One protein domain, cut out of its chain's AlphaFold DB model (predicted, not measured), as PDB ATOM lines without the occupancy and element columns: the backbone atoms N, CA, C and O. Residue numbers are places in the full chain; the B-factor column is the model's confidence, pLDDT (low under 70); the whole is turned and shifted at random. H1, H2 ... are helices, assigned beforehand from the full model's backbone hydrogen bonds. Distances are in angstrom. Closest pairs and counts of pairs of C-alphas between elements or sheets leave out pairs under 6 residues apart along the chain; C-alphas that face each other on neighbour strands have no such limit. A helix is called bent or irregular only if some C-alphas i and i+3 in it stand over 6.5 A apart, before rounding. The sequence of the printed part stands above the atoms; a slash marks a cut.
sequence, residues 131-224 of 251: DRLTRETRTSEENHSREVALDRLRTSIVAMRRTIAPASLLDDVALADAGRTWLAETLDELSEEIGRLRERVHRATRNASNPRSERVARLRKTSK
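What this domain is: This is residues 131 to 224 of the 251 residues of an uncharacterized protein of Actinobacteria bacterium (UniProt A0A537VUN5). Two long helices, H1 and H2, run side by side in opposite ways as a long, loosely set pair, joined at one end by a tight turn, near each other but with just 1 pair of C-alphas within 8 A, those of Ala 167 and Leu 175 by that turn. A short third helix, H3, carries on past the far end of H2 and sticks out there, with residues 205 to 224 standing free. The printed part has 94 residues with three named helices, in the order H1, H2, H3 along the chain, and no named strand; the class is all helix. The whole is extended, with a radius of gyration of the C-alphas of 22.1 A, and it is a rod spanning 76 by 22 by 10 A.

How they stand to each other: The longest helix by residues is H2, residues 172 to 209. H1, residues 131 to 167, is near it. The two are close but not clearly touching, with 1 pair of C-alphas within 8 A, those of Ala 167 and Leu 175 at 6.3 A. They stand at a shallow tilt of 5 degrees, opposite ways, with their centres 14.4 A apart. H3, residues 211 to 224, and H2 meet only through their link. H1 and H3 are apart. In H2 and H3 every O i to N i+4 pair is within hydrogen-bond range; in H1 31 of 33 are.

Where its parts are: H2 has 38 residues and is 52.8 A long from its first to its last C-alpha, beginning at C-alpha 172 at (10.957, -20.228, -33.571). H1 has 37 residues and is 54.6 A long; its first C-alpha, that of Asp 131, is at (52.209, 18.500, -56.451). H1 is neither bent nor irregular, but only just: C-alphas 163 and 166 are 6.4 A apart. H3 has 14 residues, is 19.9 A long and ends at C-alpha 224 at (58.047, 22.969, -70.301).

The domain as a whole: The two C-alphas farthest apart are those of Asp 171 and Ser 223, at 75.8 A, while the first and last printed C-alphas, of Asp 131 and Lys 224, are 15.7 A apart. Residues 131 to 141 of H1 also stand free. Without the stretches that stand free, the body has 63 residues and spans 48 by 17 by 8 A. The printed part has no cut. The links from H1 to H2, with 4 residues between, and from H2 to H3, with 1, are tight. The mean pLDDT of the printed part is 70.3. It is under 70 at residues 160 to 180, 182 to 184, 204 and 206 to 224, and H3 has a mean of 52.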
ATOM      1  N   ASP A 131      53.166  19.446 -55.865       95.69
ATOM      2  CA  ASP A 131      52.209  18.500 -56.451       95.69
ATOM      3  C   ASP A 131      52.274  17.132 -55.757       95.69
ATOM      4  O   ASP A 131      51.238  16.517 -55.498       95.69
ATOM      5  N   ARG A 132      53.483  16.658 -55.422       96.81
ATOM      6  CA  ARG A 132      53.660  15.423 -54.651       96.81
ATOM      7  C   ARG A 132      53.093  15.592 -53.250       96.81
ATOM      8  O   ARG A 132      52.257  14.787 -52.869       96.81
ATOM      9  N   LEU A 133      53.474  16.651 -52.537       96.81
ATOM     10  CA  LEU A 133      52.973  16.946 -51.193       96.81
ATOM     11  C   LEU A 133      51.441  16.941 -51.149       96.81
ATOM     12  O   LEU A 133      50.857  16.253 -50.324       96.81
ATOM     13  N   THR A 134      50.802  17.631 -52.094       94.94
ATOM     14  CA  THR A 134      49.335  17.712 -52.188       94.94
ATOM     15  C   THR A 134      48.688  16.356 -52.482       94.94
ATOM     16  O   THR A 134      47.572  16.089 -52.042       94.94
ATOM     17  N   ARG A 135      49.348  15.496 -53.263       93.31
ATOM     18  CA  ARG A 135      48.842  14.148 -53.536       93.31
ATOM     19  C   ARG A 135      48.952  13.264 -52.295       93.31
ATOM     20  O   ARG A 135      47.966  12.635 -51.937       93.31
ATOM     21  N   GLU A 136      50.112  13.252 -51.640       94.19
ATOM     22  CA  GLU A 136      50.334  12.417 -50.454       94.19
ATOM     23  C   GLU A 136      49.401  12.810 -49.296       94.19
ATOM     24  O   GLU A 136      48.873  11.935 -48.612       94.19
ATOM     25  N   THR A 137      49.136  14.109 -49.104       94.06
ATOM     26  CA  THR A 137      48.197  14.567 -48.067       94.06
ATOM     27  C   THR A 137      46.772  14.099 -48.348       94.06
ATOM     28  O   THR A 137      46.124  13.569 -47.450       94.06
ATOM     29  N   ARG A 138      46.307  14.194 -49.601       89.81
ATOM     30  CA  ARG A 138      44.978  13.699 -50.005       89.81
ATOM     31  C   ARG A 138      44.839  12.193 -49.829       89.81
ATOM     32  O   ARG A 138      43.850  11.734 -49.271       89.81
ATOM     33  N   THR A 139      45.836  11.423 -50.261       88.25
ATOM     34  CA  THR A 139      45.824   9.964 -50.091       88.25
ATOM     35  C   THR A 139      45.796   9.578 -48.611       88.25
ATOM     36  O   THR A 139      45.099   8.640 -48.233       88.25
ATOM     37  N   SER A 140      46.489  10.328 -47.749       88.62
ATOM     38  CA  SER A 140      46.430  10.114 -46.302       88.62
ATOM     39  C   SER A 140      45.035  10.379 -45.721       88.62
ATOM     40  O   SER A 140      44.569   9.588 -44.905       88.62
ATOM     41  N   GLU A 141      44.356  11.450 -46.140       85.12
ATOM     42  CA  GLU A 141      42.985  11.762 -45.701       85.12
ATOM     43  C   GLU A 141      41.966  10.713 -46.176       85.12
ATOM     44  O   GLU A 141      41.056  10.329 -45.431       85.12
ATOM     45  N   GLU A 142      42.123  10.217 -47.406       83.31
ATOM     46  CA  GLU A 142      41.294   9.146 -47.969       83.31
ATOM     47  C   GLU A 142      41.480   7.830 -47.209       83.31
ATOM     48  O   GLU A 142      40.492   7.184 -46.852       83.31
ATOM     49  N   ASN A 143      42.728   7.463 -46.906       83.81
ATOM     50  CA  ASN A 143      43.042   6.266 -46.127       83.81
ATOM     51  C   ASN A 143      42.487   6.361 -44.706       83.81
ATOM     52  O   ASN A 143      41.820   5.430 -44.261       83.81
ATOM     53  N   HIS A 144      42.678   7.498 -44.034       82.00
ATOM     54  CA  HIS A 144      42.137   7.711 -42.693       82.00
ATOM     55  C   HIS A 144      40.604   7.637 -42.687       82.00
ATOM     56  O   HIS A 144      40.003   6.948 -41.868       82.00
ATOM     57  N   SER A 145      39.949   8.267 -43.666       79.62
ATOM     58  CA  SER A 145      38.493   8.177 -43.808       79.62
ATOM     59  C   SER A 145      38.000   6.749 -44.041       79.62
ATOM     60  O   SER A 145      36.921   6.382 -43.576       79.62
ATOM     61  N   ARG A 146      38.749   5.965 -44.824       79.19
ATOM     62  CA  ARG A 146      38.426   4.566 -45.105       79.19
ATOM     63  C   ARG A 146      38.586   3.711 -43.855       79.19
ATOM     64  O   ARG A 146      37.733   2.872 -43.600       79.19
ATOM     65  N   GLU A 147      39.643   3.932 -43.085       82.44
ATOM     66  CA  GLU A 147      39.895   3.234 -41.826       82.44
ATOM     67  C   GLU A 147      38.780   3.493 -40.809       82.44
ATOM     68  O   GLU A 147      38.211   2.540 -40.285       82.44
ATOM     69  N   VAL A 148      38.369   4.754 -40.636       84.81
ATOM     70  CA  VAL A 148      37.238   5.117 -39.764       84.81
ATOM     71  C   VAL A 148      35.935   4.437 -40.207       84.81
ATOM     72  O   VAL A 148      35.165   3.983 -39.365       84.81
ATOM     73  N   ALA A 149      35.677   4.330 -41.514       81.50
ATOM     74  CA  ALA A 149      34.500   3.617 -42.019       81.50
ATOM     75  C   ALA A 149      34.571   2.104 -41.739       81.50
ATOM     76  O   ALA A 149      33.589   1.502 -41.312       81.50
ATOM     77  N   LEU A 150      35.741   1.483 -41.927       82.62
ATOM     78  CA  LEU A 150      35.939   0.065 -41.615       82.62
ATOM     79  C   LEU A 150      35.787  -0.224 -40.117       82.62
ATOM     80  O   LEU A 150      35.256  -1.273 -39.755       82.62
ATOM     81  N   ASP A 151      36.231   0.685 -39.254       83.50
ATOM     82  CA  ASP A 151      36.109   0.530 -37.806       83.50
ATOM     83  C   ASP A 151      34.651   0.640 -37.327       83.50
ATOM     84  O   ASP A 151      34.194  -0.151 -36.497       83.50
ATOM     85  N   ARG A 152      33.868   1.537 -37.940       80.38
ATOM     86  CA  ARG A 152      32.415   1.611 -37.718       80.38
ATOM     87  C   ARG A 152      31.711   0.329 -38.143       80.38
ATOM     88  O   ARG A 152      30.974  -0.237 -37.343       80.38
ATOM     89  N   LEU A 153      32.020  -0.186 -39.333       80.00
ATOM     90  CA  LEU A 153      31.484  -1.467 -39.803       80.00
ATOM     91  C   LEU A 153      31.822  -2.617 -38.845       80.00
ATOM     92  O   LEU A 153      30.954  -3.421 -38.509       80.00
ATOM     93  N   ARG A 154      33.068  -2.688 -38.358       80.00
ATOM     94  CA  ARG A 154      33.475  -3.685 -37.352       80.00
ATOM     95  C   ARG A 154      32.664  -3.551 -36.069       80.00
ATOM     96  O   ARG A 154      32.207  -4.561 -35.540       80.00
ATOM     97  N   THR A 155      32.465  -2.325 -35.597       81.62
ATOM     98  CA  THR A 155      31.676  -2.046 -34.394       81.62
ATOM     99  C   THR A 155      30.226  -2.494 -34.571       81.62
ATOM    100  O   THR A 155      29.707  -3.198 -33.704       81.62
ATOM    101  N   SER A 156      29.605  -2.202 -35.717       78.56
ATOM    102  CA  SER A 156      28.250  -2.668 -36.039       78.56
ATOM    103  C   SER A 156      28.158  -4.195 -36.099       78.56
ATOM    104  O   SER A 156      27.223  -4.770 -35.547       78.56
ATOM    105  N   ILE A 157      29.151  -4.887 -36.673       78.62
ATOM    106  CA  ILE A 157      29.195  -6.363 -36.695       78.62
ATOM    107  C   ILE A 157      29.331  -6.951 -35.279       78.62
ATOM    108  O   ILE A 157      28.735  -7.984 -34.962       78.62
ATOM    109  N   VAL A 158      30.114  -6.323 -34.399       77.50
ATOM    110  CA  VAL A 158      30.251  -6.778 -33.005       77.50
ATOM    111  C   VAL A 158      28.959  -6.542 -32.221       77.50
ATOM    112  O   VAL A 158      28.544  -7.426 -31.468       77.50
ATOM    113  N   ALA A 159      28.307  -5.394 -32.416       73.25
ATOM    114  CA  ALA A 159      26.997  -5.112 -31.836       73.25
ATOM    115  C   ALA A 159      25.965  -6.153 -32.301       73.25
ATOM    116  O   ALA A 159      25.350  -6.807 -31.466       73.25
ATOM    117  N   MET A 160      25.900  -6.412 -33.611       65.69
ATOM    118  CA  MET A 160      25.078  -7.456 -34.231       65.69
ATOM    119  C   MET A 160      25.260  -8.821 -33.552       65.69
ATOM    120  O   MET A 160      24.288  -9.456 -33.145       65.69
ATOM    121  N   ARG A 161      26.509  -9.268 -33.361       65.62
ATOM    122  CA  ARG A 161      26.803 -10.547 -32.691       65.62
ATOM    123  C   ARG A 161      26.301 -10.605 -31.248       65.62
ATOM    124  O   ARG A 161      25.853 -11.663 -30.813       65.62
ATOM    125  N   ARG A 162      26.384  -9.499 -30.505       66.75
ATOM    126  CA  ARG A 162      25.911  -9.434 -29.113       66.75
ATOM    127  C   ARG A 162      24.391  -9.498 -29.010       66.75
ATOM    128  O   ARG A 162      23.901 -10.069 -28.045       66.75
ATOM    129  N   THR A 163      23.669  -8.965 -29.989       62.94
ATOM    130  CA  THR A 163      22.197  -8.954 -29.998       62.94
ATOM    131  C   THR A 163      21.593 -10.261 -30.520       62.94
ATOM    132  O   THR A 163      20.501 -10.631 -30.103       62.94
ATOM    133  N   ILE A 164      22.303 -10.999 -31.385       59.81
ATOM    134  CA  ILE A 164      21.876 -12.330 -31.862       59.81
ATOM    135  C   ILE A 164      22.080 -13.412 -30.789       59.81
ATOM    136  O   ILE A 164      21.305 -14.364 -30.721       59.81
ATOM    137  N   ALA A 165      23.103 -13.286 -29.936       59.56
ATOM    138  CA  ALA A 165      23.427 -14.315 -28.944       59.56
ATOM    139  C   ALA A 165      22.245 -14.688 -28.010       59.56
ATOM    140  O   ALA A 165      22.012 -15.881 -27.828       59.56
ATOM    141  N   PRO A 166      21.435 -13.744 -27.491       60.94
ATOM    142  CA  PRO A 166      20.233 -14.056 -26.715       60.94
ATOM    143  C   PRO A 166      19.054 -14.544 -27.566       60.94
ATOM    144  O   PRO A 166      18.205 -15.266 -27.059       60.94
ATOM    145  N   ALA A 167      18.981 -14.172 -28.849       53.00
ATOM    146  CA  ALA A 167      17.885 -14.569 -29.736       53.00
ATOM    147  C   ALA A 167      17.893 -16.083 -30.020       53.00
ATOM    148  O   ALA A 167      16.845 -16.678 -30.231       53.00
ATOM    149  N   SER A 168      19.056 -16.731 -29.906       55.28
ATOM    150  CA  SER A 168      19.174 -18.197 -29.929       55.28
ATOM    151  C   SER A 168      18.462 -18.924 -28.772       55.28
ATOM    152  O   SER A 168      18.410 -20.150 -28.774       55.28
ATOM    153  N   LEU A 169      17.921 -18.183 -27.795       56.44
ATOM    154  CA  LEU A 169      17.157 -18.694 -26.652       56.44
ATOM    155  C   LEU A 169      15.633 -18.480 -26.794       56.44
ATOM    156  O   LEU A 169      14.901 -18.804 -25.862       56.44
ATOM    157  N   LEU A 170      15.157 -17.895 -27.902       55.31
ATOM    158  CA  LEU A 170      13.734 -17.627 -28.165       55.31
ATOM    159  C   LEU A 170      13.113 -18.716 -29.059       55.31
ATOM    160  O   LEU A 170      13.787 -19.233 -29.946       55.31
ATOM    161  N   ASP A 171      11.821 -19.008 -28.871       63.34
ATOM    162  CA  ASP A 171      11.062 -19.947 -29.716       63.34
ATOM    163  C   ASP A 171      10.931 -19.458 -31.179       63.34
ATOM    164  O   ASP A 171      10.886 -18.252 -31.458       63.34
ATOM    165  N   ASP A 172      10.797 -20.408 -32.114       58.97
ATOM    166  CA  ASP A 172      10.957 -20.228 -33.571       58.97
ATOM    167  C   ASP A 172      10.158 -19.066 -34.194       58.97
ATOM    168  O   ASP A 172      10.644 -18.386 -35.100       58.97
ATOM    169  N   VAL A 173       8.935 -18.802 -33.723       64.81
ATOM    170  CA  VAL A 173       8.054 -17.776 -34.315       64.81
ATOM    171  C   VAL A 173       8.448 -16.363 -33.874       64.81
ATOM    172  O   VAL A 173       8.494 -15.451 -34.699       64.81
ATOM    173  N   ALA A 174       8.784 -16.182 -32.593       60.09
ATOM    174  CA  ALA A 174       9.249 -14.897 -32.071       60.09
ATOM    175  C   ALA A 174      10.653 -14.565 -32.601       60.09
ATOM    176  O   ALA A 174      10.939 -13.409 -32.921       60.09
ATOM    177  N   LEU A 175      11.498 -15.588 -32.768       60.19
ATOM    178  CA  LEU A 175      12.815 -15.468 -33.387       60.19
ATOM    179  C   LEU A 175      12.725 -15.046 -34.861       60.19
ATOM    180  O   LEU A 175      13.471 -14.167 -35.296       60.19
ATOM    181  N   ALA A 176      11.794 -15.625 -35.624       61.44
ATOM    182  CA  ALA A 176      11.602 -15.286 -37.032       61.44
ATOM    183  C   ALA A 176      11.093 -13.848 -37.232       61.44
ATOM    184  O   ALA A 176      11.536 -13.168 -38.158       61.44
ATOM    185  N   ASP A 177      10.190 -13.360 -36.380       64.81
ATOM    186  CA  ASP A 177       9.612 -12.018 -36.533       64.81
ATOM    187  C   ASP A 177      10.542 -10.904 -36.035       64.81
ATOM    188  O   ASP A 177      10.763  -9.909 -36.738       64.81
ATOM    189  N   ALA A 178      11.181 -11.118 -34.879       63.16
ATOM    190  CA  ALA A 178      12.213 -10.219 -34.372       63.16
ATOM    191  C   ALA A 178      13.425 -10.189 -35.315       63.16
ATOM    192  O   ALA A 178      13.931  -9.117 -35.645       63.16
ATOM    193  N   GLY A 179      13.842 -11.357 -35.819       62.91
ATOM    194  CA  GLY A 179      14.933 -11.484 -36.779       62.91
ATOM    195  C   GLY A 179      14.652 -10.777 -38.104       62.91
ATOM    196  O   GLY A 179      15.530 -10.074 -38.598       62.91
ATOM    197  N   ARG A 180      13.442 -10.902 -38.670       63.84
ATOM    198  CA  ARG A 180      13.072 -10.247 -39.941       63.84
ATOM    199  C   ARG A 180      13.065  -8.725 -39.844       63.84
ATOM    200  O   ARG A 180      13.625  -8.072 -40.721       63.84
ATOM    201  N   THR A 181      12.462  -8.179 -38.792       70.31
ATOM    202  CA  THR A 181      12.333  -6.723 -38.617       70.31
ATOM    203  C   THR A 181      13.702  -6.079 -38.418       70.31
ATOM    204  O   THR A 181      14.071  -5.141 -39.117       70.31
ATOM    205  N   TRP A 182      14.510  -6.661 -37.534       69.38
ATOM    206  CA  TRP A 182      15.839  -6.146 -37.225       69.38
ATOM    207  C   TRP A 182      16.856  -6.350 -38.368       69.38
ATOM    208  O   TRP A 182      17.691  -5.477 -38.627       69.38
ATOM    209  N   LEU A 183      16.795  -7.481 -39.088       64.50
ATOM    210  CA  LEU A 183      17.676  -7.732 -40.233       64.50
ATOM    211  C   LEU A 183      17.391  -6.749 -41.374       64.50
ATOM    212  O   LEU A 183      18.334  -6.308 -42.026       64.50
ATOM    213  N   ALA A 184      16.124  -6.388 -41.594       69.75
ATOM    214  CA  ALA A 184      15.743  -5.401 -42.598       69.75
ATOM    215  C   ALA A 184      16.355  -4.023 -42.294       69.75
ATOM    216  O   ALA A 184      17.083  -3.493 -43.130       69.75
ATOM    217  N   GLU A 185      16.173  -3.507 -41.073       73.75
ATOM    218  CA  GLU A 185      16.740  -2.211 -40.658       73.75
ATOM    219  C   GLU A 185      18.271  -2.180 -40.787       73.75
ATOM    220  O   GLU A 185      18.857  -1.219 -41.286       73.75
ATOM    221  N   THR A 186      18.931  -3.271 -40.394       70.31
ATOM    222  CA  THR A 186      20.397  -3.355 -40.438       70.31
ATOM    223  C   THR A 186      20.927  -3.474 -41.873       70.31
ATOM    224  O   THR A 186      21.972  -2.907 -42.206       70.31
ATOM    225  N   LEU A 187      20.235  -4.218 -42.743       71.56
ATOM    226  CA  LEU A 187      20.593  -4.315 -44.159       71.56
ATOM    227  C   LEU A 187      20.384  -2.985 -44.885       71.56
ATOM    228  O   LEU A 187      21.205  -2.646 -45.740       71.56
ATOM    229  N   ASP A 188      19.357  -2.220 -44.520       73.19
ATOM    230  CA  ASP A 188      19.128  -0.880 -45.059       73.19
ATOM    231  C   ASP A 188      20.249   0.083 -44.646       73.19
ATOM    232  O   ASP A 188      20.830   0.757 -45.501       73.19
ATOM    233  N   GLU A 189      20.660   0.072 -43.375       77.31
ATOM    234  CA  GLU A 189      21.764   0.911 -42.888       77.31
ATOM    235  C   GLU A 189      23.103   0.569 -43.578       77.31
ATOM    236  O   GLU A 189      23.841   1.459 -44.025       77.31
ATOM    237  N   LEU A 190      23.391  -0.726 -43.761       73.81
ATOM    238  CA  LEU A 190      24.561  -1.194 -44.515       73.81
ATOM    239  C   LEU A 190      24.480  -0.838 -46.006       73.81
ATOM    240  O   LEU A 190      25.493  -0.472 -46.613       73.81
ATOM    241  N   SER A 191      23.296  -0.938 -46.608       71.00
ATOM    242  CA  SER A 191      23.055  -0.573 -48.006       71.00
ATOM    243  C   SER A 191      23.321   0.916 -48.237       71.00
ATOM    244  O   SER A 191      24.042   1.281 -49.175       71.00
ATOM    245  N   GLU A 192      22.847   1.780 -47.335       79.69
ATOM    246  CA  GLU A 192      23.146   3.211 -47.379       79.69
ATOM    247  C   GLU A 192      24.646   3.486 -47.254       79.69
ATOM    248  O   GLU A 192      25.197   4.311 -47.990       79.69
ATOM    249  N   GLU A 193      25.339   2.796 -46.350       72.38
ATOM    250  CA  GLU A 193      26.770   3.003 -46.144       72.38
ATOM    251  C   GLU A 193      27.605   2.554 -47.354       72.38
ATOM    252  O   GLU A 193      28.493   3.290 -47.811       72.38
ATOM    253  N   ILE A 194      27.268   1.406 -47.950       75.38
ATOM    254  CA  ILE A 194      27.856   0.945 -49.216       75.38
ATOM    255  C   ILE A 194      27.567   1.952 -50.337       75.38
ATOM    256  O   ILE A 194      28.463   2.255 -51.135       75.38
ATOM    257  N   GLY A 195      26.355   2.511 -50.386       79.50
ATOM    258  CA  GLY A 195      25.977   3.580 -51.309       79.50
ATOM    259  C   GLY A 195      26.871   4.814 -51.162       79.50
ATOM    260  O   GLY A 195      27.484   5.260 -52.137       79.50
ATOM    261  N   ARG A 196      27.052   5.313 -49.933       80.06
ATOM    262  CA  ARG A 196      27.939   6.454 -49.631       80.06
ATOM    263  C   ARG A 196      29.386   6.167 -50.034       80.06
ATOM    264  O   ARG A 196      30.055   7.040 -50.595       80.06
ATOM    265  N   LEU A 197      29.885   4.956 -49.783       75.00
ATOM    266  CA  LEU A 197      31.237   4.561 -50.179       75.00
ATOM    267  C   LEU A 197      31.387   4.527 -51.707       75.00
ATOM    268  O   LEU A 197      32.361   5.071 -52.236       75.00
ATOM    269  N   ARG A 198      30.413   3.953 -52.427       77.12
ATOM    270  CA  ARG A 198      30.388   3.936 -53.899       77.12
ATOM    271  C   ARG A 198      30.362   5.342 -54.490       77.12
ATOM    272  O   ARG A 198      31.110   5.593 -55.434       77.12
ATOM    273  N   GLU A 199      29.570   6.251 -53.923       75.75
ATOM    274  CA  GLU A 199      29.488   7.660 -54.333       75.75
ATOM    275  C   GLU A 199      30.843   8.367 -54.161       75.75
ATOM    276  O   GLU A 199      31.319   9.076 -55.052       75.75
ATOM    277  N   ARG A 200      31.519   8.129 -53.029       77.69
ATOM    278  CA  ARG A 200      32.850   8.689 -52.745       77.69
ATOM    279  C   ARG A 200      33.912   8.157 -53.702       77.69
ATOM    280  O   ARG A 200      34.689   8.952 -54.231       77.69
ATOM    281  N   VAL A 201      33.917   6.850 -53.964       75.25
ATOM    282  CA  VAL A 201      34.822   6.231 -54.944       75.25
ATOM    283  C   VAL A 201      34.545   6.779 -56.344       75.25
ATOM    284  O   VAL A 201      35.483   7.195 -57.017       75.25
ATOM    285  N   HIS A 202      33.278   6.882 -56.757       75.75
ATOM    286  CA  HIS A 202      32.897   7.486 -58.040       75.75
ATOM    287  C   HIS A 202      33.320   8.953 -58.158       75.75
ATOM    288  O   HIS A 202      33.724   9.403 -59.231       75.75
ATOM    289  N   ARG A 203      33.244   9.722 -57.071       71.62
ATOM    290  CA  ARG A 203      33.705  11.114 -57.043       71.62
ATOM    291  C   ARG A 203      35.225  11.200 -57.172       71.62
ATOM    292  O   ARG A 203      35.718  12.038 -57.927       71.62
ATOM    293  N   ALA A 204      35.960  10.327 -56.486       67.50
ATOM    294  CA  ALA A 204      37.416  10.246 -56.586       67.50
ATOM    295  C   ALA A 204      37.861   9.849 -58.007       67.50
ATOM    296  O   ALA A 204      38.729  10.504 -58.590       67.50
ATOM    297  N   THR A 205      37.205   8.856 -58.618       70.06
ATOM    298  CA  THR A 205      37.514   8.407 -59.985       70.06
ATOM    299  C   THR A 205      37.096   9.420 -61.053       70.06
ATOM    300  O   THR A 205      37.870   9.642 -61.985       70.06
ATOM    301  N   ARG A 206      35.951  10.113 -60.921       67.69
ATOM    302  CA  ARG A 206      35.571  11.226 -61.824       67.69
ATOM    303  C   ARG A 206      36.500  12.429 -61.701       67.69
ATOM    304  O   ARG A 206      36.823  13.051 -62.708       67.69
ATOM    305  N   ASN A 207      36.964  12.758 -60.497       57.97
ATOM    306  CA  ASN A 207      37.956  13.820 -60.317       57.97
ATOM    307  C   ASN A 207      39.302  13.459 -60.966       57.97
ATOM    308  O   ASN A 207      39.970  14.346 -61.501       57.97
ATOM    309  N   ALA A 208      39.671  12.175 -60.974       52.09
ATOM    310  CA  ALA A 208      40.861  11.679 -61.663       52.09
ATOM    311  C   ALA A 208      40.706  11.649 -63.199       52.09
ATOM    312  O   ALA A 208      41.674  11.922 -63.903       52.09
ATOM    313  N   SER A 209      39.503  11.377 -63.718       50.25
ATOM    314  CA  SER A 209      39.214  11.260 -65.160       50.25
ATOM    315  C   SER A 209      38.643  12.530 -65.815       50.25
ATOM    316  O   SER A 209      38.359  12.532 -67.011       50.25
ATOM    317  N   ASN A 210      38.505  13.642 -65.081       53.06
ATOM    318  CA  ASN A 210      38.015  14.907 -65.634       53.06
ATOM    319  C   ASN A 210      38.992  15.476 -66.695       53.06
ATOM    320  O   ASN A 210      40.085  15.923 -66.341       53.06
ATOM    321  N   PRO A 211      38.603  15.582 -67.981       49.84
ATOM    322  CA  PRO A 211      39.495  15.999 -69.069       49.84
ATOM    323  C   PRO A 211      39.981  17.453 -68.957       49.84
ATOM    324  O   PRO A 211      40.929  17.841 -69.644       49.84
ATOM    325  N   ARG A 212      39.398  18.278 -68.069       50.88
ATOM    326  CA  ARG A 212      39.945  19.607 -67.735       50.88
ATOM    327  C   ARG A 212      41.277  19.517 -66.981       50.88
ATOM    328  O   ARG A 212      42.141  20.359 -67.222       50.88
ATOM    329  N   SER A 213      41.484  18.503 -66.136       51.53
ATOM    330  CA  SER A 213      42.772  18.285 -65.459       51.53
ATOM    331  C   SER A 213      43.831  17.771 -66.445       51.53
ATOM    332  O   SER A 213      44.969  18.243 -66.419       51.53
ATOM    333  N   GLU A 214      43.440  16.923 -67.406       48.41
ATOM    334  CA  GLU A 214      44.317  16.472 -68.492       48.41
ATOM    335  C   GLU A 214      44.688  17.590 -69.472       48.41
ATOM    336  O   GLU A 214      45.849  17.677 -69.870       48.41
ATOM    337  N   ARG A 215      43.756  18.476 -69.853       51.38
ATOM    338  CA  ARG A 215      44.066  19.616 -70.739       51.38
ATOM    339  C   ARG A 215      45.073  20.566 -70.084       51.38
ATOM    340  O   ARG A 215      46.024  20.987 -70.741       51.38
ATOM    341  N   VAL A 216      44.926  20.832 -68.783       55.53
ATOM    342  CA  VAL A 216      45.873  21.647 -67.997       55.53
ATOM    343  C   VAL A 216      47.220  20.929 -67.813       55.53
ATOM    344  O   VAL A 216      48.275  21.561 -67.923       55.53
ATOM    345  N   ALA A 217      47.221  19.607 -67.618       54.25
ATOM    346  CA  ALA A 217      48.446  18.808 -67.524       54.25
ATOM    347  C   ALA A 217      49.205  18.714 -68.865       54.25
ATOM    348  O   ALA A 217      50.436  18.808 -68.883       54.25
ATOM    349  N   ARG A 218      48.494  18.587 -69.996       55.12
ATOM    350  CA  ARG A 218      49.085  18.584 -71.348       55.12
ATOM    351  C   ARG A 218      49.632  19.964 -71.726       55.12
ATOM    352  O   ARG A 218      50.751  20.032 -72.227       55.12
ATOM    353  N   LEU A 219      48.931  21.054 -71.390       52.91
ATOM    354  CA  LEU A 219      49.414  22.431 -71.597       52.91
ATOM    355  C   LEU A 219      50.672  22.756 -70.766       52.91
ATOM    356  O   LEU A 219      51.581  23.432 -71.252       52.91
ATOM    357  N   ARG A 220      50.796  22.223 -69.540       53.56
ATOM    358  CA  ARG A 220      52.031  22.360 -68.738       53.56
ATOM    359  C   ARG A 220      53.204  21.549 -69.305       53.56
ATOM    360  O   ARG A 220      54.339  22.024 -69.252       53.56
ATOM    361  N   LYS A 221      52.959  20.363 -69.879       53.94
ATOM    362  CA  LYS A 221      54.011  19.543 -70.514       53.94
ATOM    363  C   LYS A 221      54.540  20.161 -71.816       53.94
ATOM    364  O   LYS A 221      55.745  20.098 -72.052       53.94
ATOM    365  N   THR A 222      53.694  20.797 -72.629       52.97
ATOM    366  CA  THR A 222      54.134  21.460 -73.872       52.97
ATOM    367  C   THR A 222      54.878  22.770 -73.605       52.97
ATOM    368  O   THR A 222      55.897  23.026 -74.246       52.97
ATOM    369  N   SER A 223      54.469  23.546 -72.595       50.94
ATOM    370  CA  SER A 223      55.178  24.769 -72.182       50.94
ATOM    371  C   SER A 223      56.584  24.478 -71.624       50.94
ATOM    372  O   SER A 223      57.558  25.130 -72.006       50.94
ATOM    373  N   LYS A 224      56.740  23.401 -70.836       48.81
ATOM    374  CA  LYS A 224      58.047  22.969 -70.301       48.81
ATOM    375  C   LYS A 224      59.009  22.432 -71.374       48.81
ATOM    376  O   LYS A 224      60.220  22.452 -71.170       48.81
TER     377      LYS A 224